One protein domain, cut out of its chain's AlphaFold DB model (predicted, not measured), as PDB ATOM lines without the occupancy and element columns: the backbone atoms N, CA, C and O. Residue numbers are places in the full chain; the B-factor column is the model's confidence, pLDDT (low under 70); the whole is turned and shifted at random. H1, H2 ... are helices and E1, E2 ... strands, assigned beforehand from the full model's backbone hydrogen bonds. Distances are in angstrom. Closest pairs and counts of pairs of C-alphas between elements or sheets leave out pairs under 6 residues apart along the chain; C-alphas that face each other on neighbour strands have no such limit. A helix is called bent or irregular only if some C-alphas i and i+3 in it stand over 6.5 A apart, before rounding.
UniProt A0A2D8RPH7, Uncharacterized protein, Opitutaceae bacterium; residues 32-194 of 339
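This is residues 32 to 194 of the 339 residues of an uncharacterized protein of Opitutaceae bacterium (UniProt A0A2D8RPH7). One sheet of ten strands is curled round into a barrel that nearly closes, and the short helix H1 fills part of the gap between E5 and E8. Two long links, residues 86 to 99 and 128 to 145, reach out from the same side of it like a pair of legs. The printed part has 163 residues, with E1 to E6, H1 and E7 to E10 in that order along the chain; the class is mostly strand. The sheet's order is E1 E6 E5 E4 E3 E2 E10 E9 E8 E7, all antiparallel. The whole is compact, with a radius of gyration of the C-alphas of 16.3 A and spans of 47 by 41 by 29 A.

Cross the sheet from edge strand E1, residues 37 to 41, through E6, 114 to 117, E5, 100 to 110, E4, 80 to 85, E3, 70 to 76, E2, 48 to 57, E10, 182 to 193, E9, 163 to 173, and E8, 146 to 160, to the other edge strand E7, 125 to 127. Its curl is 330 degrees, and it is strongly twisted. It is a folded sheet, bent back on itself: E1 and E6 face the leaf from E4 to E7, with E5 as the hinge. E2 to E6 form one meander, each strand the antiparallel neighbour of the one before, and E7 to E10 form another. Look for N 54 and O 188, 2.8 A apart, between E2 and E10, and for N 40 and O 115, 2.8 A apart, between E1 and E6. E8 bends by 102 degrees at residue 150; its residues 146 to 148 pair with E7 and 148 to 160 with E9. N 126 and O 147 are 2.9 A apart, and N 153 and O 169 also 2.9 A. H1, residues 119 to 122, stands at the sheet's level, at a height of 2.1 A; its closest C-alphas to E5 are Gly 122 and Phe 105, 4.5 A, and to E8 Asn 120 and Val 154, 5.5 A. H1 is too short for an O i to N i+4 pair, but its one O i to N i+3 pair is within range.

Find C-alpha 37 at (-41.333, -21.276, -7.884), where E1 begins. E10 runs 33.2 A to C-alpha 193 at (-30.426, -34.352, -13.427). E2 measures 29.3 A, E9 28.4 A, E8 28.3 A and E5 24.9 A.

The C-alphas farthest apart are those of Gly 60 and Asp 95, 49.3 A. The links E2 to E3, E4 to E5 and E7 to E8 are long. The printed part has no cut, and no printed residue is under 70 in pLDDT.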
ATOM      1  N   LYS A  32     -35.631 -22.272 -12.326       97.19
ATOM      2  CA  LYS A  32     -36.369 -21.398 -11.420       97.19
ATOM      3  C   LYS A  32     -37.441 -20.631 -12.192       97.19
ATOM      4  O   LYS A  32     -37.276 -20.290 -13.360       97.19
ATOM      5  N   SER A  33     -38.545 -20.319 -11.523       97.00
ATOM      6  CA  SER A  33     -39.572 -19.409 -12.034       97.00
ATOM      7  C   SER A  33     -39.827 -18.323 -10.990       97.00
ATOM      8  O   SER A  33     -40.405 -18.566  -9.929       97.00
ATOM      9  N   GLY A  34     -39.313 -17.119 -11.248       94.69
ATOM     10  CA  GLY A  34     -39.206 -16.082 -10.221       94.69
ATOM     11  C   GLY A  34     -38.272 -16.502  -9.078       94.69
ATOM     12  O   GLY A  34     -37.282 -17.199  -9.301       94.69
ATOM     13  N   ASP A  35     -38.595 -16.075  -7.856       94.00
ATOM     14  CA  ASP A  35     -37.721 -16.276  -6.688       94.00
ATOM     15  C   ASP A  35     -38.114 -17.473  -5.811       94.00
ATOM     16  O   ASP A  35     -37.351 -17.880  -4.937       94.00
ATOM     17  N   VAL A  36     -39.318 -18.024  -6.006       96.69
ATOM     18  CA  VAL A  36     -39.904 -19.019  -5.087       96.69
ATOM     19  C   VAL A  36     -40.614 -20.185  -5.776       96.69
ATOM     20  O   VAL A  36     -41.141 -21.059  -5.088       96.69
ATOM     21  N   LYS A  37     -40.684 -20.203  -7.113       97.19
ATOM     22  CA  LYS A  37     -41.333 -21.276  -7.884       97.19
ATOM     23  C   LYS A  37     -40.317 -22.013  -8.741       97.19
ATOM     24  O   LYS A  37     -39.207 -21.537  -8.978       97.19
ATOM     25  N   ILE A  38     -40.737 -23.177  -9.216       97.94
ATOM     26  CA  ILE A  38     -39.936 -24.068 -10.053       97.94
ATOM     27  C   ILE A  38     -40.646 -24.222 -11.391       97.94
ATOM     28  O   ILE A  38     -41.860 -24.414 -11.418       97.94
ATOM     29  N   ALA A  39     -39.893 -24.138 -12.479       98.19
ATOM     30  CA  ALA A  39     -40.312 -24.490 -13.824       98.19
ATOM     31  C   ALA A  39     -39.685 -25.835 -14.213       98.19
ATOM     32  O   ALA A  39     -38.465 -26.000 -14.201       98.19
ATOM     33  N   ILE A  40     -40.535 -26.791 -14.570       98.25
ATOM     34  CA  ILE A  40     -40.139 -28.100 -15.084       98.25
ATOM     35  C   ILE A  40     -40.269 -28.038 -16.607       98.25
ATOM     36  O   ILE A  40     -41.384 -27.820 -17.094       98.25
ATOM     37  N   PRO A  41     -39.173 -28.190 -17.372       97.88
ATOM     38  CA  PRO A  41     -39.259 -28.321 -18.823       97.88
ATOM     39  C   PRO A  41     -40.185 -29.479 -19.212       97.88
ATOM     40  O   PRO A  41     -40.134 -30.537 -18.598       97.88
ATOM     41  N   VAL A  42     -41.002 -29.347 -20.255       97.50
ATOM     42  CA  VAL A  42     -41.920 -30.434 -20.658       97.50
ATOM     43  C   VAL A  42     -41.157 -31.725 -20.996       97.50
ATOM     44  O   VAL A  42     -41.612 -32.820 -20.680       97.50
ATOM     45  N   ALA A  43     -39.951 -31.609 -21.553       96.44
ATOM     46  CA  ALA A  43     -39.089 -32.752 -21.851       96.44
ATOM     47  C   ALA A  43     -38.447 -33.412 -20.606       96.44
ATOM     48  O   ALA A  43     -37.894 -34.503 -20.726       96.44
ATOM     49  N   ALA A  44     -38.513 -32.775 -19.430       96.31
ATOM     50  CA  ALA A  44     -37.976 -33.297 -18.169       96.31
ATOM     51  C   ALA A  44     -38.896 -34.321 -17.482       96.31
ATOM     52  O   ALA A  44     -38.445 -35.063 -16.606       96.31
ATOM     53  N   PHE A  45     -40.182 -34.376 -17.842       97.31
ATOM     54  CA  PHE A  45     -41.106 -35.339 -17.240       97.31
ATOM     55  C   PHE A  45     -40.679 -36.780 -17.543       97.31
ATOM     56  O   PHE A  45     -40.314 -37.115 -18.668       97.31
ATOM     57  N   GLY A  46     -40.708 -37.632 -16.518       94.69
ATOM     58  CA  GLY A  46     -40.214 -39.009 -16.585       94.69
ATOM     59  C   GLY A  46     -38.688 -39.159 -16.516       94.69
ATOM     60  O   GLY A  46     -38.208 -40.291 -16.485       94.69
ATOM     61  N   GLN A  47     -37.915 -38.068 -16.454       95.50
ATOM     62  CA  GLN A  47     -36.469 -38.139 -16.222       95.50
ATOM     63  C   GLN A  47     -36.141 -38.267 -14.730       95.50
ATOM     64  O   GLN A  47     -36.887 -37.803 -13.862       95.50
ATOM     65  N   GLY A  48     -35.007 -38.907 -14.438       96.06
ATOM     66  CA  GLY A  48     -34.488 -39.051 -13.083       96.06
ATOM     67  C   GLY A  48     -33.723 -37.812 -12.625       96.06
ATOM     68  O   GLY A  48     -32.896 -37.273 -13.357       96.06
ATOM     69  N   TYR A  49     -33.949 -37.417 -11.377       97.56
ATOM     70  CA  TYR A  49     -33.236 -36.344 -10.694       97.56
ATOM     71  C   TYR A  49     -32.683 -36.845  -9.375       97.56
ATOM     72  O   TYR A  49     -33.376 -37.522  -8.619       97.56
ATOM     73  N   MET A  50     -31.450 -36.475  -9.066       96.06
ATOM     74  CA  MET A  50     -30.887 -36.676  -7.748       96.06
ATOM     75  C   MET A  50     -31.369 -35.529  -6.876       96.06
ATOM     76  O   MET A  50     -31.074 -34.369  -7.160       96.06
ATOM     77  N   MET A  51     -32.115 -35.866  -5.832       96.31
ATOM     78  CA  MET A  51     -32.567 -34.942  -4.810       96.31
ATOM     79  C   MET A  51     -31.868 -35.269  -3.498       96.31
ATOM     80  O   MET A  51     -32.072 -36.336  -2.917       96.31
ATOM     81  N   SER A  52     -31.083 -34.326  -2.998       93.81
ATOM     82  CA  SER A  52     -30.556 -34.357  -1.636       93.81
ATOM     83  C   SER A  52     -31.191 -33.241  -0.811       93.81
ATOM     84  O   SER A  52     -31.749 -32.271  -1.331       93.81
ATOM     85  N   THR A  53     -31.200 -33.405   0.508       94.94
ATOM     86  CA  THR A  53     -31.800 -32.434   1.427       94.94
ATOM     87  C   THR A  53     -30.899 -32.262   2.629       94.94
ATOM     88  O   THR A  53     -30.416 -33.245   3.179       94.94
ATOM     89  N   SER A  54     -30.702 -31.025   3.061       94.38
ATOM     90  CA  SER A  54     -30.013 -30.702   4.305       94.38
ATOM     91  C   SER A  54     -30.948 -29.998   5.278       94.38
ATOM     92  O   SER A  54     -31.705 -29.103   4.897       94.38
ATOM     93  N   LEU A  55     -30.880 -30.405   6.543       94.31
ATOM     94  CA  LEU A  55     -31.577 -29.801   7.672       94.31
ATOM     95  C   LEU A  55     -30.642 -28.841   8.397       94.31
ATOM     96  O   LEU A  55     -29.578 -29.254   8.845       94.31
ATOM     97  N   ILE A  56     -31.050 -27.587   8.567       93.94
ATOM     98  CA  ILE A  56     -30.252 -26.569   9.255       93.94
ATOM     99  C   ILE A  56     -31.090 -25.998  10.408       93.94
ATOM    100  O   ILE A  56     -32.064 -25.272  10.160       93.94
ATOM    101  N   PRO A  57     -30.769 -26.318  11.675       92.38
ATOM    102  CA  PRO A  57     -31.473 -25.775  12.825       92.38
ATOM    103  C   PRO A  57     -31.377 -24.252  12.882       92.38
ATOM    104  O   PRO A  57     -30.316 -23.667  12.694       92.38
ATOM    105  N   GLN A  58     -32.498 -23.606  13.200       88.69
ATOM    106  CA  GLN A  58     -32.581 -22.144  13.326       88.69
ATOM    107  C   GLN A  58     -32.372 -21.658  14.773       88.69
ATOM    108  O   GLN A  58     -32.658 -20.509  15.102       88.69
ATOM    109  N   ALA A  59     -31.931 -22.547  15.667       84.31
ATOM    110  CA  ALA A  59     -31.615 -22.239  17.056       84.31
ATOM    111  C   ALA A  59     -30.535 -23.195  17.586       84.31
ATOM    112  O   ALA A  59     -30.600 -24.403  17.347       84.31
ATOM    113  N   GLY A  60     -29.584 -22.668  18.360       81.56
ATOM    114  CA  GLY A  60     -28.490 -23.452  18.934       81.56
ATOM    115  C   GLY A  60     -27.421 -23.791  17.895       81.56
ATOM    116  O   GLY A  60     -26.734 -22.895  17.418       81.56
ATOM    117  N   SER A  61     -27.284 -25.078  17.563       75.06
ATOM    118  CA  SER A  61     -26.306 -25.568  16.584       75.06
ATOM    119  C   SER A  61     -26.703 -25.146  15.173       75.06
ATOM    120  O   SER A  61     -27.563 -25.780  14.569       75.06
ATOM    121  N   VAL A  62     -26.069 -24.109  14.626       73.06
ATOM    122  CA  VAL A  62     -26.276 -23.658  13.233       73.06
ATOM    123  C   VAL A  62     -25.529 -24.533  12.211       73.06
ATOM    124  O   VAL A  62     -25.079 -24.063  11.173       73.06
ATOM    125  N   THR A  63     -25.373 -25.820  12.518       87.06
ATOM    126  CA  THR A  63     -24.747 -26.822  11.648       87.06
ATOM    127  C   THR A  63     -25.801 -27.498  10.781       87.06
ATOM    128  O   THR A  63     -26.912 -27.754  11.243       87.06
ATOM    129  N   GLY A  64     -25.455 -27.845   9.548       88.62
ATOM    130  CA  GLY A  64     -26.307 -28.645   8.672       88.62
ATOM    131  C   GLY A  64     -26.256 -30.139   8.996       88.62
ATOM    132  O   GLY A  64     -25.314 -30.627   9.617       88.62
ATOM    133  N   THR A  65     -27.282 -30.872   8.573       92.12
ATOM    134  CA  THR A  65     -27.281 -32.336   8.508       92.12
ATOM    135  C   THR A  65     -27.941 -32.797   7.219       92.12
ATOM    136  O   THR A  65     -29.134 -32.568   7.012       92.12
ATOM    137  N   GLY A  66     -27.170 -33.474   6.377       92.69
ATOM    138  CA  GLY A  66     -27.633 -34.156   5.183       92.69
ATOM    139  C   GLY A  66     -28.607 -35.291   5.504       92.69
ATOM    140  O   GLY A  66     -28.488 -36.010   6.502       92.69
ATOM    141  N   LEU A  67     -29.590 -35.454   4.629       93.38
ATOM    142  CA  LEU A  67     -30.534 -36.562   4.609       93.38
ATOM    143  C   LEU A  67     -30.208 -37.515   3.462       93.38
ATOM    144  O   LEU A  67     -29.387 -37.217   2.594       93.38
ATOM    145  N   LEU A  68     -30.872 -38.668   3.465       92.25
ATOM    146  CA  LEU A  68     -30.786 -39.656   2.397       92.25
ATOM    147  C   LEU A  68     -31.017 -39.010   1.022       92.25
ATOM    148  O   LEU A  68     -32.071 -38.419   0.783       92.25
ATOM    149  N   GLY A  69     -30.044 -39.172   0.122       93.38
ATOM    150  CA  GLY A  69     -30.199 -38.840  -1.292       93.38
ATOM    151  C   GLY A  69     -31.221 -39.761  -1.954       93.38
ATOM    152  O   GLY A  69     -31.242 -40.967  -1.697       93.38
ATOM    153  N   ARG A  70     -32.083 -39.195  -2.797       94.56
ATOM    154  CA  ARG A  70     -33.164 -39.910  -3.483       94.56
ATOM    155  C   ARG A  70     -33.101 -39.643  -4.970       94.56
ATOM    156  O   ARG A  70     -32.834 -38.522  -5.388       94.56
ATOM    157  N   ILE A  71     -33.426 -40.656  -5.762       96.69
ATOM    158  CA  ILE A  71     -33.680 -40.457  -7.187       96.69
ATOM    159  C   ILE A  71     -35.173 -40.247  -7.353       96.69
ATOM    160  O   ILE A  71     -35.958 -41.158  -7.074       96.69
ATOM    161  N   VAL A  72     -35.551 -39.050  -7.779       97.44
ATOM    162  CA  VAL A  72     -36.936 -38.627  -7.950       97.44
ATOM    163  C   VAL A  72     -37.268 -38.412  -9.418       97.44
ATOM    164  O   VAL A  72     -36.393 -38.108 -10.224       97.44
ATOM    165  N   LEU A  73     -38.536 -38.589  -9.766       97.38
ATOM    166  CA  LEU A  73     -39.070 -38.374 -11.102       97.38
ATOM    167  C   LEU A  73     -40.323 -37.517 -10.988       97.38
ATOM    168  O   LEU A  73     -41.104 -37.688 -10.050       97.38
ATOM    169  N   PHE A  74     -40.519 -36.621 -11.950       98.19
ATOM    170  CA  PHE A  74     -41.725 -35.809 -12.041       98.19
ATOM    171  C   PHE A  74     -42.646 -36.372 -13.114       98.19
ATOM    172  O   PHE A  74     -42.201 -36.672 -14.224       98.19
ATOM    173  N   GLU A  75     -43.932 -36.463 -12.803       97.88
ATOM    174  CA  GLU A  75     -44.974 -36.858 -13.746       97.88
ATOM    175  C   GLU A  75     -46.093 -35.821 -13.746       97.88
ATOM    176  O   GLU A  75     -46.558 -35.381 -12.693       97.88
ATOM    177  N   LYS A  76     -46.511 -35.409 -14.944       98.00
ATOM    178  CA  LYS A  76     -47.560 -34.412 -15.135       98.00
ATOM    179  C   LYS A  76     -48.932 -35.084 -15.213       98.00
ATOM    180  O   LYS A  76     -49.110 -36.032 -15.974       98.00
ATOM    181  N   PHE A  77     -49.899 -34.522 -14.499       97.19
ATOM    182  CA  PHE A  77     -51.329 -34.792 -14.621       97.19
ATOM    183  C   PHE A  77     -52.074 -33.532 -15.081       97.19
ATOM    184  O   PHE A  77     -51.473 -32.475 -15.282       97.19
ATOM    185  N   ASP A  78     -53.389 -33.643 -15.260       94.75
ATOM    186  CA  ASP A  78     -54.217 -32.544 -15.768       94.75
ATOM    187  C   ASP A  78     -54.227 -31.319 -14.833       94.75
ATOM    188  O   ASP A  78     -54.290 -30.186 -15.303       94.75
ATOM    189  N   ASP A  79     -54.160 -31.527 -13.516       93.69
ATOM    190  CA  ASP A  79     -54.274 -30.475 -12.496       93.69
ATOM    191  C   ASP A  79     -53.009 -30.284 -11.641       93.69
ATOM    192  O   ASP A  79     -52.883 -29.313 -10.883       93.69
ATOM    193  N   SER A  80     -52.068 -31.217 -11.739       97.81
ATOM    194  CA  SER A  80     -50.983 -31.360 -10.781       97.81
ATOM    195  C   SER A  80     -49.742 -31.999 -11.395       97.81
ATOM    196  O   SER A  80     -49.753 -32.553 -12.493       97.81
ATOM    197  N   VAL A  81     -48.633 -31.894 -10.671       98.62
ATOM    198  CA  VAL A  81     -47.408 -32.644 -10.935       98.62
ATOM    199  C   VAL A  81     -47.105 -33.478  -9.708       98.62
ATOM    200  O   VAL A  81     -46.965 -32.934  -8.615       98.62
ATOM    201  N   ASP A  82     -46.946 -34.779  -9.885       98.44
ATOM    202  CA  ASP A  82     -46.476 -35.656  -8.822       98.44
ATOM    203  C   ASP A  82     -44.961 -35.822  -8.899       98.44
ATOM    204  O   ASP A  82     -44.377 -35.903  -9.980       98.44
ATOM    205  N   MET A  83     -44.331 -35.922  -7.733       98.31
ATOM    206  CA  MET A  83     -42.957 -36.374  -7.586       98.31
ATOM    207  C   MET A  83     -42.944 -37.755  -6.950       98.31
ATOM    208  O   MET A  83     -43.399 -37.944  -5.817       98.31
ATOM    209  N   TYR A  84     -42.380 -38.706  -7.683       97.12
ATOM    210  CA  TYR A  84     -42.211 -40.091  -7.275       97.12
ATOM    211  C   TYR A  84     -40.749 -40.384  -6.956       97.12
ATOM    212  O   TYR A  84     -39.846 -39.820  -7.564       97.12
ATOM    213  N   GLU A  85     -40.506 -41.306  -6.033       95.31
ATOM    214  CA  GLU A  85     -39.198 -41.926  -5.851       95.31
ATOM    215  C   GLU A  85     -39.032 -43.129  -6.786       95.31
ATOM    216  O   GLU A  85     -39.945 -43.942  -6.951       95.31
ATOM    217  N   SER A  86     -37.835 -43.277  -7.352       94.75
ATOM    218  CA  SER A  86     -37.450 -44.432  -8.159       94.75
ATOM    219  C   SER A  86     -37.595 -45.742  -7.375       94.75
ATOM    220  O   SER A  86     -37.029 -45.915  -6.296       94.75
ATOM    221  N   THR A  87     -38.300 -46.709  -7.959       93.56
ATOM    222  CA  THR A  87     -38.504 -48.049  -7.383       93.56
ATOM    223  C   THR A  87     -37.380 -49.028  -7.680       93.56
ATOM    224  O   THR A  87     -37.324 -50.089  -7.055       93.56
ATOM    225  N   LYS A  88     -36.443 -48.679  -8.574       92.00
ATOM    226  CA  LYS A  88     -35.216 -49.459  -8.785       92.00
ATOM    227  C   LYS A  88     -34.567 -49.709  -7.419       92.00
ATOM    228  O   LYS A  88     -34.636 -48.854  -6.535       92.00
ATOM    229  N   GLY A  89     -34.011 -50.890  -7.175       90.81
ATOM    230  CA  GLY A  89     -33.428 -51.231  -5.871       90.81
ATOM    231  C   GLY A  89     -34.417 -51.360  -4.698       90.81
ATOM    232  O   GLY A  89     -33.978 -51.656  -3.595       90.81
ATOM    233  N   GLN A  90     -35.720 -51.143  -4.893       91.00
ATOM    234  CA  GLN A  90     -36.767 -51.298  -3.867       91.00
ATOM    235  C   GLN A  90     -37.732 -52.448  -4.196       91.00
ATOM    236  O   GLN A  90     -38.533 -52.865  -3.361       91.00
ATOM    237  N   VAL A  91     -37.677 -52.972  -5.419       91.75
ATOM    238  CA  VAL A  91     -38.534 -54.060  -5.894       91.75
ATOM    239  C   VAL A  91     -37.694 -55.170  -6.508       91.75
ATOM    240  O   VAL A  91     -36.582 -54.939  -6.971       91.75
ATOM    241  N   VAL A  92     -38.249 -56.381  -6.519       91.94
ATOM    242  CA  VAL A  92     -37.639 -57.554  -7.169       91.94
ATOM    243  C   VAL A  92     -38.199 -57.811  -8.568       91.94
ATOM    244  O   VAL A  92     -37.697 -58.674  -9.272       91.94
ATOM    245  N   THR A  93     -39.246 -57.097  -8.981       90.31
ATOM    246  CA  THR A  93     -39.845 -57.205 -10.316       90.31
ATOM    247  C   THR A  93     -40.441 -55.865 -10.724       90.31
ATOM    248  O   THR A  93     -40.910 -55.107  -9.873       90.31
ATOM    249  N   GLU A  94     -40.423 -55.596 -12.024       90.31
ATOM    250  CA  GLU A  94     -41.072 -54.445 -12.655       90.31
ATOM    251  C   GLU A  94     -42.388 -54.842 -13.351       90.31
ATOM    252  O   GLU A  94     -43.147 -53.968 -13.761       90.31
ATOM    253  N   ASP A  95     -42.708 -56.146 -13.419       90.81
ATOM    254  CA  ASP A  95     -43.948 -56.664 -14.025       90.81
ATOM    255  C   ASP A  95     -45.204 -56.151 -13.306       90.81
ATOM    256  O   ASP A  95     -46.291 -56.080 -13.883       90.81
ATOM    257  N   LEU A  96     -45.053 -55.795 -12.028       87.50
ATOM    258  CA  LEU A  96     -46.041 -55.071 -11.243       87.50
ATOM    259  C   LEU A  96     -45.523 -53.647 -11.016       87.50
ATOM    260  O   LEU A  96     -44.666 -53.449 -10.148       87.50
ATOM    261  N   PRO A  97     -46.038 -52.648 -11.755       84.69
ATOM    262  CA  PRO A  97     -45.613 -51.268 -11.594       84.69
ATOM    263  C   PRO A  97     -45.854 -50.792 -10.161       84.69
ATOM    264  O   PRO A  97     -46.988 -50.729  -9.685       84.69
ATOM    265  N   ALA A  98     -44.774 -50.437  -9.472       86.31
ATOM    266  CA  ALA A  98     -44.829 -49.795  -8.169       86.31
ATOM    267  C   ALA A  98     -44.614 -48.287  -8.339       86.31
ATOM    268  O   ALA A  98     -43.769 -47.855  -9.121       86.31
ATOM    269  N   ARG A  99     -45.366 -47.480  -7.588       91.12
ATOM    270  CA  ARG A  99     -45.235 -46.016  -7.573       91.12
ATOM    271  C   ARG A  99     -45.065 -45.550  -6.133       91.12
ATOM    272  O   ARG A  99     -45.894 -45.867  -5.282       91.12
ATOM    273  N   ARG A 100     -43.985 -44.819  -5.850       91.88
ATOM    274  CA  ARG A 100     -43.649 -44.310  -4.508       91.88
ATOM    275  C   ARG A 100     -43.834 -42.796  -4.464       91.88
ATOM    276  O   ARG A 100     -42.885 -42.053  -4.680       91.88
ATOM    277  N   LEU A 101     -45.071 -42.342  -4.268       94.81
ATOM    278  CA  LEU A 101     -45.398 -40.912  -4.247       94.81
ATOM    279  C   LEU A 101     -44.713 -40.217  -3.061       94.81
ATOM    280  O   LEU A 101     -44.893 -40.636  -1.917       94.81
ATOM    281  N   LEU A 102     -43.976 -39.139  -3.330       94.81
ATOM    282  CA  LEU A 102     -43.340 -38.298  -2.312       94.81
ATOM    283  C   LEU A 102     -44.126 -37.009  -2.062       94.81
ATOM    284  O   LEU A 102     -44.343 -36.630  -0.909       94.81
ATOM    285  N   ALA A 103     -44.546 -36.330  -3.131       96.69
ATOM    286  CA  ALA A 103     -45.293 -35.078  -3.056       96.69
ATOM    287  C   ALA A 103     -46.127 -34.850  -4.321       96.69
ATOM    288  O   ALA A 103     -45.764 -35.320  -5.395       96.69
ATOM    289  N   THR A 104     -47.193 -34.065  -4.184       97.88
ATOM    290  CA  THR A 104     -48.020 -33.575  -5.292       97.88
ATOM    291  C   THR A 104     -47.979 -32.054  -5.280       97.88
ATOM    292  O   THR A 104     -48.183 -31.429  -4.236       97.88
ATOM    293  N   PHE A 105     -47.717 -31.449  -6.430       97.88
ATOM    294  CA  PHE A 105     -47.602 -30.011  -6.606       97.88
ATOM    295  C   PHE A 105     -48.736 -29.483  -7.470       97.88
ATOM    296  O   PHE A 105     -49.043 -30.032  -8.525       97.88
ATOM    297  N   GLN A 106     -49.312 -28.361  -7.056       95.62
ATOM    298  CA  GLN A 106     -50.265 -27.637  -7.883       95.62
ATOM    299  C   GLN A 106     -49.547 -26.993  -9.076       95.62
ATOM    300  O   GLN A 106     -48.515 -26.331  -8.895       95.62
ATOM    301  N   ILE A 107     -50.131 -27.134 -10.270       97.88
ATOM    302  CA  ILE A 107     -49.713 -26.381 -11.456       97.88
ATOM    303  C   ILE A 107     -50.159 -24.922 -11.291       97.88
ATOM    304  O   ILE A 107     -51.336 -24.626 -11.094       97.88
ATOM    305  N   VAL A 108     -49.199 -24.000 -11.349       97.19
ATOM    306  CA  VAL A 108     -49.430 -22.549 -11.261       97.19
ATOM    307  C   VAL A 108     -49.695 -21.962 -12.646       97.19
ATOM    308  O   VAL A 108     -50.564 -21.110 -12.809       97.19
ATOM    309  N   SER A 109     -48.928 -22.407 -13.638       97.50
ATOM    310  CA  SER A 109     -49.056 -22.008 -15.039       97.50
ATOM    311  C   SER A 109     -48.322 -23.004 -15.921       97.50
ATOM    312  O   SER A 109     -47.350 -23.615 -15.480       97.50
ATOM    313  N   GLU A 110     -48.706 -23.102 -17.185       97.19
ATOM    314  CA  GLU A 110     -48.014 -23.939 -18.159       97.19
ATOM    315  C   GLU A 110     -48.025 -23.312 -19.552       97.19
ATOM    316  O   GLU A 110     -48.885 -22.491 -19.881       97.19
ATOM    317  N   ASN A 111     -47.037 -23.686 -20.357       96.69
ATOM    318  CA  ASN A 111     -46.941 -23.360 -21.773       96.69
ATOM    319  C   ASN A 111     -46.315 -24.547 -22.532       96.69
ATOM    320  O   ASN A 111     -46.193 -25.642 -21.986       96.69
ATOM    321  N   ALA A 112     -45.948 -24.347 -23.801       96.94
ATOM    322  CA  ALA A 112     -45.381 -25.408 -24.635       96.94
ATOM    323  C   ALA A 112     -44.032 -25.949 -24.122       96.94
ATOM    324  O   ALA A 112     -43.698 -27.099 -24.401       96.94
ATOM    325  N   ASP A 113     -43.288 -25.145 -23.361       97.25
ATOM    326  CA  ASP A 113     -41.914 -25.439 -22.962       97.25
ATOM    327  C   ASP A 113     -41.804 -25.834 -21.484       97.25
ATOM    328  O   ASP A 113     -40.951 -26.646 -21.128       97.25
ATOM    329  N   PHE A 114     -42.668 -25.293 -20.615       97.75
ATOM    330  CA  PHE A 114     -42.574 -25.446 -19.164       97.75
ATOM    331  C   PHE A 114     -43.924 -25.634 -18.472       97.75
ATOM    332  O   PHE A 114     -44.937 -25.036 -18.839       97.75
ATOM    333  N   VAL A 115     -43.876 -26.361 -17.355       98.50
ATOM    334  CA  VAL A 115     -44.916 -26.397 -16.323       98.50
ATOM    335  C   VAL A 115     -44.341 -25.798 -15.042       98.50
ATOM    336  O   VAL A 115     -43.314 -26.248 -14.536       98.50
ATOM    337  N   VAL A 116     -44.990 -24.765 -14.511       98.44
ATOM    338  CA  VAL A 116     -44.572 -24.080 -13.282       98.44
ATOM    339  C   VAL A 116     -45.353 -24.634 -12.100       98.44
ATOM    340  O   VAL A 116     -46.584 -24.663 -12.129       98.44
ATOM    341  N   ILE A 117     -44.644 -25.016 -11.039       98.44
ATOM    342  CA  ILE A 117     -45.223 -25.632  -9.843       98.44
ATOM    343  C   ILE A 117     -45.009 -24.794  -8.579       98.44
ATOM    344  O   ILE A 117     -44.017 -24.071  -8.426       98.44
ATOM    345  N   ASP A 118     -45.932 -24.932  -7.624       96.56
ATOM    346  CA  ASP A 118     -45.761 -24.421  -6.262       96.56
ATOM    347  C   ASP A 118     -45.091 -25.457  -5.351       96.56
ATOM    348  O   ASP A 118     -45.758 -26.191  -4.614       96.56
ATOM    349  N   PHE A 119     -43.755 -25.487  -5.366       96.69
ATOM    350  CA  PHE A 119     -42.973 -26.414  -4.541       96.69
ATOM    351  C   PHE A 119     -43.311 -26.313  -3.049       96.69
ATOM    352  O   PHE A 119     -43.387 -27.325  -2.356       96.69
ATOM    353  N   ASN A 120     -43.589 -25.104  -2.547       95.88
ATOM    354  CA  ASN A 120     -43.905 -24.901  -1.135       95.88
ATOM    355  C   ASN A 120     -45.239 -25.537  -0.719       95.88
ATOM    356  O   ASN A 120     -45.402 -25.913   0.442       95.88
ATOM    357  N   GLN A 121     -46.219 -25.605  -1.622       93.69
ATOM    358  CA  GLN A 121     -47.509 -26.231  -1.317       93.69
ATOM    359  C   GLN A 121     -47.433 -27.756  -1.369       93.69
ATOM    360  O   GLN A 121     -48.089 -28.402  -0.557       93.69
ATOM    361  N   GLY A 122     -46.603 -28.323  -2.250       94.12
ATOM    362  CA  GLY A 122     -46.398 -29.774  -2.295       94.12
ATOM    363  C   GLY A 122     -45.472 -30.297  -1.193       94.12
ATOM    364  O   GLY A 122     -45.760 -31.320  -0.574       94.12
ATOM    365  N   MET A 123     -44.403 -29.565  -0.856       95.69
ATOM    366  CA  MET A 123     -43.464 -29.953   0.206       95.69
ATOM    367  C   MET A 123     -43.945 -29.510   1.591       95.69
ATOM    368  O   MET A 123     -43.408 -28.585   2.204       95.69
ATOM    369  N   ARG A 124     -44.979 -30.193   2.096       94.88
ATOM    370  CA  ARG A 124     -45.556 -29.988   3.446       94.88
ATOM    371  C   ARG A 124     -45.328 -31.146   4.411       94.88
ATOM    372  O   ARG A 124     -45.847 -31.148   5.531       94.88
ATOM    373  N   ARG A 125     -44.530 -32.120   3.990       93.56
ATOM    374  CA  ARG A 125     -44.046 -33.222   4.816       93.56
ATOM    375  C   ARG A 125     -42.549 -33.347   4.621       93.56
ATOM    376  O   ARG A 125     -42.069 -33.396   3.494       93.56
ATOM    377  N   LEU A 126     -41.824 -33.397   5.728       91.44
ATOM    378  CA  LEU A 126     -40.406 -33.708   5.722       91.44
ATOM    379  C   LEU A 126     -40.239 -35.216   5.873       91.44
ATOM    380  O   LEU A 126     -40.698 -35.784   6.862       91.44
ATOM    381  N   LEU A 127     -39.551 -35.835   4.921       89.44
ATOM    382  CA  LEU A 127     -39.054 -37.203   5.023       89.44
ATOM    383  C   LEU A 127     -37.647 -37.131   5.617       89.44
ATOM    384  O   LEU A 127     -36.713 -36.698   4.948       89.44
ATOM    385  N   TYR A 128     -37.499 -37.489   6.888       84.94
ATOM    386  CA  TYR A 128     -36.243 -37.333   7.623       84.94
ATOM    387  C   TYR A 128     -35.606 -38.715   7.839       84.94
ATOM    388  O   TYR A 128     -35.878 -39.424   8.806       84.94
ATOM    389  N   GLN A 129     -34.756 -39.114   6.894       88.31
ATOM    390  CA  GLN A 129     -33.933 -40.319   6.979       88.31
ATOM    391  C   GLN A 129     -32.464 -39.923   6.876       88.31
ATOM    392  O   GLN A 129     -32.115 -39.066   6.066       88.31
ATOM    393  N   ALA A 130     -31.618 -40.517   7.720       88.38
ATOM    394  CA  ALA A 130     -30.193 -40.211   7.744       88.38
ATOM    395  C   ALA A 130     -29.537 -40.495   6.383       88.38
ATOM    396  O   ALA A 130     -29.948 -41.407   5.663       88.38
ATOM    397  N   TRP A 131     -28.489 -39.735   6.072       89.69
ATOM    398  CA  TRP A 131     -27.709 -39.869   4.841       89.69
ATOM    399  C   TRP A 131     -26.969 -41.215   4.703       89.69
ATOM    400  O   TRP A 131     -26.528 -41.560   3.612       89.69
ATOM    401  N   TYR A 132     -26.890 -42.000   5.782       89.38
ATOM    402  CA  TYR A 132     -26.300 -43.339   5.824       89.38
ATOM    403  C   TYR A 132     -27.268 -44.373   6.421       89.38
ATOM    404  O   TYR A 132     -28.218 -44.045   7.143       89.38
ATOM    405  N   ALA A 133     -27.026 -45.651   6.134       87.00
ATOM    406  CA  ALA A 133     -27.803 -46.760   6.666       87.00
ATOM    407  C   ALA A 133     -27.481 -47.057   8.134       87.00
ATOM    408  O   ALA A 133     -26.330 -47.142   8.552       87.00
ATOM    409  N   MET A 134     -28.533 -47.291   8.919       80.06
ATOM    410  CA  MET A 134     -28.413 -47.783  10.298       80.06
ATOM    411  C   MET A 134     -28.503 -49.315  10.387       80.06
ATOM    412  O   MET A 134     -28.193 -49.893  11.426       80.06
ATOM    413  N   SER A 135     -28.950 -49.968   9.312       81.06
ATOM    414  CA  SER A 135     -29.115 -51.416   9.202       81.06
ATOM    415  C   SER A 135     -28.677 -51.876   7.812       81.06
ATOM    416  O   SER A 135     -29.088 -51.262   6.829       81.06
ATOM    417  N   PRO A 136     -27.920 -52.981   7.705       79.81
ATOM    418  CA  PRO A 136     -27.538 -53.550   6.417       79.81
ATOM    419  C   PRO A 136     -28.644 -54.424   5.801       79.81
ATOM    420  O   PRO A 136     -28.454 -54.981   4.725       79.81
ATOM    421  N   ARG A 137     -29.777 -54.616   6.491       87.06
ATOM    422  CA  ARG A 137     -30.874 -55.474   6.024       87.06
ATOM    423  C   ARG A 137     -31.973 -54.651   5.387       87.06
ATOM    424  O   ARG A 137     -32.493 -53.737   6.027       87.06
ATOM    425  N   TYR A 138     -32.350 -55.033   4.173       87.81
ATOM    426  CA  TYR A 138     -33.552 -54.517   3.537       87.81
ATOM    427  C   TYR A 138     -34.783 -54.962   4.326       87.81
ATOM    428  O   TYR A 138     -34.924 -56.146   4.650       87.81
ATOM    429  N   ASP A 139     -35.672 -54.018   4.605       86.19
ATOM    430  CA  ASP A 139     -36.950 -54.273   5.250       86.19
ATOM    431  C   ASP A 139     -38.041 -53.461   4.528       86.19
ATOM    432  O   ASP A 139     -38.066 -52.234   4.645       86.19
ATOM    433  N   PRO A 140     -38.943 -54.123   3.776       80.69
ATOM    434  CA  PRO A 140     -40.012 -53.442   3.049       80.69
ATOM    435  C   PRO A 140     -41.061 -52.817   3.976       80.69
ATOM    436  O   PRO A 140     -41.857 -51.997   3.522       80.69
ATOM    437  N   ALA A 141     -41.097 -53.219   5.250       79.75
ATOM    438  CA  ALA A 141     -42.006 -52.681   6.252       79.75
ATOM    439  C   ALA A 141     -41.407 -51.494   7.020       79.75
ATOM    440  O   ALA A 141     -42.110 -50.910   7.848       79.75
ATOM    441  N   VAL A 142     -40.144 -51.111   6.760       74.50
ATOM    442  CA  VAL A 142     -39.569 -49.896   7.348       74.50
ATOM    443  C   VAL A 142     -40.413 -48.707   6.922       74.50
ATOM    444  O   VAL A 142     -40.454 -48.307   5.760       74.50
ATOM    445  N   LEU A 143     -41.097 -48.141   7.909       70.88
ATOM    446  CA  LEU A 143     -41.826 -46.903   7.746       70.88
ATOM    447  C   LEU A 143     -40.821 -45.757   7.700       70.88
ATOM    448  O   LEU A 143     -39.960 -45.625   8.577       70.88
ATOM    449  N   GLU A 144     -40.950 -44.909   6.686       80.50
ATOM    450  CA  GLU A 144     -40.178 -43.677   6.631       80.50
ATOM    451  C   GLU A 144     -40.575 -42.765   7.793       80.50
ATOM    452  O   GLU A 144     -41.757 -42.548   8.080       80.50
ATOM    453  N   ARG A 145     -39.572 -42.198   8.469       86.94
ATOM    454  CA  ARG A 145     -39.820 -41.180   9.488       86.94
ATOM    455  C   ARG A 145     -40.244 -39.894   8.806       86.94
ATOM    456  O   ARG A 145     -39.546 -39.379   7.931       86.94
ATOM    457  N   THR A 146     -41.363 -39.349   9.263       90.75
ATOM    458  CA  THR A 146     -41.923 -38.124   8.703       90.75
ATOM    459  C   THR A 146     -42.190 -37.085   9.781       90.75
ATOM    460  O   THR A 146     -42.447 -37.410  10.942       90.75
ATOM    461  N   ALA A 147     -42.127 -35.817   9.391       92.19
ATOM    462  CA  ALA A 147     -42.619 -34.703  10.185       92.19
ATOM    463  C   ALA A 147     -43.600 -33.879   9.351       92.19
ATOM    464  O   ALA A 147     -43.376 -33.621   8.166       92.19
ATOM    465  N   GLU A 148     -44.691 -33.453   9.979       94.12
ATOM    466  CA  GLU A 148     -45.594 -32.482   9.369       94.12
ATOM    467  C   GLU A 148     -44.926 -31.108   9.370       94.12
ATOM    468  O   GLU A 148     -44.204 -30.772  10.313       94.12
ATOM    469  N   LEU A 149     -45.212 -30.301   8.346       95.62
ATOM    470  CA  LEU A 149     -44.731 -28.925   8.234       95.62
ATOM    471  C   LEU A 149     -45.915 -27.935   8.282       95.62
ATOM    472  O   LEU A 149     -46.305 -27.406   7.231       95.62
ATOM    473  N   PRO A 150     -46.533 -27.686   9.463       93.56
ATOM    474  CA  PRO A 150     -47.700 -26.803   9.583       93.56
ATOM    475  C   PRO A 150     -47.468 -25.413   8.989       93.56
ATOM    476  O   PRO A 150     -48.343 -24.854   8.327       93.56
ATOM    477  N   GLN A 151     -46.264 -24.874   9.181       95.38
ATOM    478  CA  GLN A 151     -45.809 -23.640   8.556       95.38
ATOM    479  C   GLN A 151     -44.580 -23.932   7.707       95.38
ATOM    480  O   GLN A 151     -43.620 -24.538   8.180       95.38
ATOM    481  N   ALA A 152     -44.620 -23.486   6.456       96.94
ATOM    482  CA  ALA A 152     -43.527 -23.643   5.515       96.94
ATOM    483  C   ALA A 152     -43.527 -22.494   4.502       96.94
ATOM    484  O   ALA A 152     -44.590 -22.049   4.043       96.94
ATOM    485  N   ARG A 153     -42.330 -22.019   4.157       97.50
ATOM    486  CA  ARG A 153     -42.117 -20.973   3.157       97.50
ATOM    487  C   ARG A 153     -40.833 -21.242   2.383       97.50
ATOM    488  O   ARG A 153     -39.749 -21.118   2.944       97.50
ATOM    489  N   VAL A 154     -40.958 -21.526   1.089       98.25
ATOM    490  CA  VAL A 154     -39.856 -21.346   0.139       98.25
ATOM    491  C   VAL A 154     -39.590 -19.852   0.040       98.25
ATOM    492  O   VAL A 154     -40.516 -19.079  -0.220       98.25
ATOM    493  N   PHE A 155     -38.353 -19.456   0.318       97.50
ATOM    494  CA  PHE A 155     -37.932 -18.054   0.320       97.50
ATOM    495  C   PHE A 155     -36.831 -17.760  -0.700       97.50
ATOM    496  O   PHE A 155     -36.571 -16.591  -0.963       97.50
ATOM    497  N   ALA A 156     -36.200 -18.792  -1.269       97.69
ATOM    498  CA  ALA A 156     -35.247 -18.642  -2.356       97.69
ATOM    499  C   ALA A 156     -35.187 -19.906  -3.222       97.69
ATOM    500  O   ALA A 156     -35.209 -21.027  -2.700       97.69
ATOM    501  N   VAL A 157     -35.068 -19.697  -4.531       98.12
ATOM    502  CA  VAL A 157     -34.709 -20.702  -5.531       98.12
ATOM    503  C   VAL A 157     -33.566 -20.140  -6.380       98.12
ATOM    504  O   VAL A 157     -33.706 -19.058  -6.960       98.12
ATOM    505  N   SER A 158     -32.446 -20.855  -6.450       96.25
ATOM    506  CA  SER A 158     -31.286 -20.519  -7.288       96.25
ATOM    507  C   SER A 158     -30.971 -21.643  -8.272       96.25
ATOM    508  O   SER A 158     -31.258 -22.811  -8.019       96.25
ATOM    509  N   GLU A 159     -30.405 -21.261  -9.416       95.12
ATOM    510  CA  GLU A 159     -29.791 -22.183 -10.371       95.12
ATOM    511  C   GLU A 159     -28.276 -22.076 -10.206       95.12
ATOM    512  O   GLU A 159     -27.714 -20.985 -10.316       95.12
ATOM    513  N   GLU A 160     -27.638 -23.199  -9.912       90.88
ATOM    514  CA  GLU A 160     -26.207 -23.331  -9.658       90.88
ATOM    515  C   GLU A 160     -25.672 -24.425 -10.587       90.88
ATOM    516  O   GLU A 160     -25.670 -25.609 -10.242       90.88
ATOM    517  N   GLU A 161     -25.255 -24.023 -11.792       87.50
ATOM    518  CA  GLU A 161     -24.975 -24.931 -12.917       87.50
ATOM    519  C   GLU A 161     -26.198 -25.811 -13.237       87.50
ATOM    520  O   GLU A 161     -27.241 -25.290 -13.640       87.50
ATOM    521  N   ASP A 162     -26.091 -27.125 -13.026       87.56
ATOM    522  CA  ASP A 162     -27.167 -28.097 -13.239       87.56
ATOM    523  C   ASP A 162     -27.997 -28.374 -11.974       87.56
ATOM    524  O   ASP A 162     -28.953 -29.155 -12.015       87.56
ATOM    525  N   ASN A 163     -27.652 -27.750 -10.842       92.75
ATOM    526  CA  ASN A 163     -28.422 -27.856  -9.609       92.75
ATOM    527  C   ASN A 163     -29.480 -26.756  -9.533       92.75
ATOM    528  O   ASN A 163     -29.194 -25.565  -9.648       92.75
ATOM    529  N   LEU A 164     -30.705 -27.158  -9.215       97.12
ATOM    530  CA  LEU A 164     -31.714 -26.269  -8.669       97.12
ATOM    531  C   LEU A 164     -31.659 -26.350  -7.141       97.12
ATOM    532  O   LEU A 164     -31.911 -27.410  -6.558       97.12
ATOM    533  N   VAL A 165     -31.343 -25.231  -6.494       97.25
ATOM    534  CA  VAL A 165     -31.259 -25.134  -5.034       97.25
ATOM    535  C   VAL A 165     -32.506 -24.449  -4.504       97.25
ATOM    536  O   VAL A 165     -32.824 -23.324  -4.884       97.25
ATOM    537  N   ILE A 166     -33.232 -25.122  -3.613       98.12
ATOM    538  CA  ILE A 166     -34.491 -24.621  -3.051       98.12
ATOM    539  C   ILE A 166     -34.326 -24.487  -1.544       98.12
ATOM    540  O   ILE A 166     -34.048 -25.465  -0.848       98.12
ATOM    541  N   ARG A 167     -34.530 -23.277  -1.025       97.88
ATOM    542  CA  ARG A 167     -34.425 -22.982   0.407       97.88
ATOM    543  C   ARG A 167     -35.804 -22.725   0.986       97.88
ATOM    544  O   ARG A 167     -36.525 -21.815   0.563       97.88
ATOM    545  N   GLN A 168     -36.168 -23.538   1.970       97.94
ATOM    546  CA  GLN A 168     -37.467 -23.508   2.626       97.94
ATOM    547  C   GLN A 168     -37.282 -23.370   4.135       97.94
ATOM    548  O   GLN A 168     -36.595 -24.171   4.753       97.94
ATOM    549  N   THR A 169     -37.913 -22.381   4.760       97.44
ATOM    550  CA  THR A 169     -37.999 -22.317   6.225       97.44
ATOM    551  C   THR A 169     -39.280 -22.989   6.694       97.44
ATOM    552  O   THR A 169     -40.334 -22.822   6.069       97.44
ATOM    553  N   VAL A 170     -39.194 -23.775   7.767       96.94
ATOM    554  CA  VAL A 170     -40.303 -24.606   8.239       96.94
ATOM    555  C   VAL A 170     -40.405 -24.639   9.760       96.94
ATOM    556  O   VAL A 170     -39.409 -24.554  10.481       96.94
ATOM    557  N   GLN A 171     -41.630 -24.826  10.245       95.50
ATOM    558  CA  GLN A 171     -41.909 -25.382  11.565       95.50
ATOM    559  C   GLN A 171     -42.236 -26.859  11.361       95.50
ATOM    560  O   GLN A 171     -43.194 -27.179  10.666       95.50
ATOM    561  N   ALA A 172     -41.418 -27.747  11.917       93.81
ATOM    562  CA  ALA A 172     -41.562 -29.187  11.784       93.81
ATOM    563  C   ALA A 172     -42.093 -29.795  13.083       93.81
ATOM    564  O   ALA A 172     -41.549 -29.546  14.163       93.81
ATOM    565  N   ARG A 173     -43.127 -30.629  12.967       93.19
ATOM    566  CA  ARG A 173     -43.775 -31.317  14.083       93.19
ATOM    567  C   ARG A 173     -43.710 -32.826  13.895       93.19
ATOM    568  O   ARG A 173     -44.210 -33.358  12.903       93.19
ATOM    569  N   ASN A 174     -43.153 -33.520  14.884       88.69
ATOM    570  CA  ASN A 174     -43.234 -34.974  14.972       88.69
ATOM    571  C   ASN A 174     -44.525 -35.364  15.713       88.69
ATOM    572  O   ASN A 174     -44.815 -34.838  16.786       88.69
ATOM    573  N   ARG A 175     -45.314 -36.278  15.137       87.12
ATOM    574  CA  ARG A 175     -46.568 -36.748  15.747       87.12
ATOM    575  C   ARG A 175     -46.406 -37.921  16.705       87.12
ATOM    576  O   ARG A 175     -47.303 -38.169  17.506       87.12
ATOM    577  N   GLU A 176     -45.285 -38.622  16.646       85.25
ATOM    578  CA  GLU A 176     -44.979 -39.741  17.533       85.25
ATOM    579  C   GLU A 176     -44.478 -39.253  18.900       85.25
ATOM    580  O   GLU A 176     -44.839 -39.807  19.934       85.25
ATOM    581  N   VAL A 177     -43.693 -38.170  18.922       76.44
ATOM    582  CA  VAL A 177     -43.013 -37.682  20.130       76.44
ATOM    583  C   VAL A 177     -43.388 -36.231  20.416       76.44
ATOM    584  O   VAL A 177     -43.041 -35.345  19.645       76.44
ATOM    585  N   ASN A 178     -44.037 -35.994  21.564       81.56
ATOM    586  CA  ASN A 178     -44.424 -34.671  22.075       81.56
ATOM    587  C   ASN A 178     -45.059 -33.764  21.000       81.56
ATOM    588  O   ASN A 178     -44.452 -32.805  20.529       81.56
ATOM    589  N   GLN A 179     -46.315 -34.059  20.659       83.94
ATOM    590  CA  GLN A 179     -47.070 -33.407  19.578       83.94
ATOM    591  C   GLN A 179     -47.239 -31.886  19.742       83.94
ATOM    592  O   GLN A 179     -47.585 -31.204  18.782       83.94
ATOM    593  N   ASN A 180     -46.976 -31.347  20.934       87.75
ATOM    594  CA  ASN A 180     -47.037 -29.913  21.221       87.75
ATOM    595  C   ASN A 180     -45.698 -29.196  20.974       87.75
ATOM    596  O   ASN A 180     -45.566 -28.017  21.298       87.75
ATOM    597  N   ARG A 181     -44.688 -29.897  20.442       88.25
ATOM    598  CA  ARG A 181     -43.370 -29.341  20.144       88.25
ATOM    599  C   ARG A 181     -43.159 -29.209  18.641       88.25
ATOM    600  O   ARG A 181     -43.318 -30.166  17.888       88.25
ATOM    601  N   GLU A 182     -42.689 -28.035  18.245       91.38
ATOM    602  CA  GLU A 182     -42.233 -27.757  16.888       91.38
ATOM    603  C   GLU A 182     -40.764 -27.340  16.899       91.38
ATOM    604  O   GLU A 182     -40.310 -26.609  17.784       91.38
ATOM    605  N   THR A 183     -40.023 -27.804  15.898       90.75
ATOM    606  CA  THR A 183     -38.641 -27.396  15.645       90.75
ATOM    607  C   THR A 183     -38.606 -26.487  14.427       90.75
ATOM    608  O   THR A 183     -39.300 -26.731  13.445       90.75
ATOM    609  N   ARG A 184     -37.785 -25.438  14.476       94.25
ATOM    610  CA  ARG A 184     -37.593 -24.512  13.355       94.25
ATOM    611  C   ARG A 184     -36.352 -24.903  12.571       94.25
ATOM    612  O   ARG A 184     -35.270 -24.987  13.155       94.25
ATOM    613  N   LEU A 185     -36.522 -25.138  11.277       94.88
ATOM    614  CA  LEU A 185     -35.468 -25.604  10.377       94.88
ATOM    615  C   LEU A 185     -35.457 -24.750   9.104       94.88
ATOM    616  O   LEU A 185     -36.507 -24.296   8.648       94.88
ATOM    617  N   GLU A 186     -34.280 -24.569   8.515       96.00
ATOM    618  CA  GLU A 186     -34.159 -24.391   7.068       96.00
ATOM    619  C   GLU A 186     -33.957 -25.783   6.458       96.00
ATOM    620  O   GLU A 186     -33.111 -26.554   6.911       96.00
ATOM    621  N   LEU A 187     -34.769 -26.106   5.459       96.44
ATOM    622  CA  LEU A 187     -34.583 -27.230   4.559       96.44
ATOM    623  C   LEU A 187     -33.941 -26.673   3.292       96.44
ATOM    624  O   LEU A 187     -34.501 -25.772   2.659       96.44
ATOM    625  N   ARG A 188     -32.769 -27.192   2.936       96.62
ATOM    626  CA  ARG A 188     -32.103 -26.875   1.672       96.62
ATOM    627  C   ARG A 188     -32.130 -28.108   0.788       96.62
ATOM    628  O   ARG A 188     -31.547 -29.126   1.151       96.62
ATOM    629  N   TYR A 189     -32.845 -28.021  -0.325       96.88
ATOM    630  CA  TYR A 189     -32.934 -29.078  -1.323       96.88
ATOM    631  C   TYR A 189     -31.975 -28.776  -2.463       96.88
ATOM    632  O   TYR A 189     -31.913 -27.633  -2.913       96.88
ATOM    633  N   PHE A 190     -31.295 -29.806  -2.947       95.88
ATOM    634  CA  PHE A 190     -30.488 -29.748  -4.157       95.88
ATOM    635  C   PHE A 190     -31.052 -30.767  -5.133       95.88
ATOM    636  O   PHE A 190     -31.164 -31.945  -4.787       95.88
ATOM    637  N   VAL A 191     -31.460 -30.306  -6.313       97.25
ATOM    638  CA  VAL A 191     -32.067 -31.151  -7.343       97.25
ATOM    639  C   VAL A 191     -31.287 -30.989  -8.635       97.25
ATOM    640  O   VAL A 191     -31.277 -29.906  -9.211       97.25
ATOM    641  N   ARG A 192     -30.670 -32.068  -9.111       95.81
ATOM    642  CA  ARG A 192     -29.925 -32.098 -10.378       95.81
ATOM    643  C   ARG A 192     -30.358 -33.275 -11.235       95.81
ATOM    644  O   ARG A 192     -30.778 -34.289 -10.670       95.81
ATOM    645  N   PRO A 193     -30.254 -33.190 -12.570       96.50
ATOM    646  CA  PRO A 193     -30.426 -34.352 -13.427       96.50
ATOM    647  C   PRO A 193     -29.573 -35.526 -12.945       96.50
ATOM    648  O   PRO A 193     -28.437 -35.350 -12.492       96.50
ATOM    649  N   TYR A 194     -30.132 -36.728 -13.027       95.19
ATOM    650  CA  TYR A 194     -29.456 -37.944 -12.614       95.19
ATOM    651  C   TYR A 194     -29.271 -38.885 -13.791       95.19
ATOM    652  O   TYR A 194     -30.217 -39.329 -14.440       95.19
TER     653      TYR A 194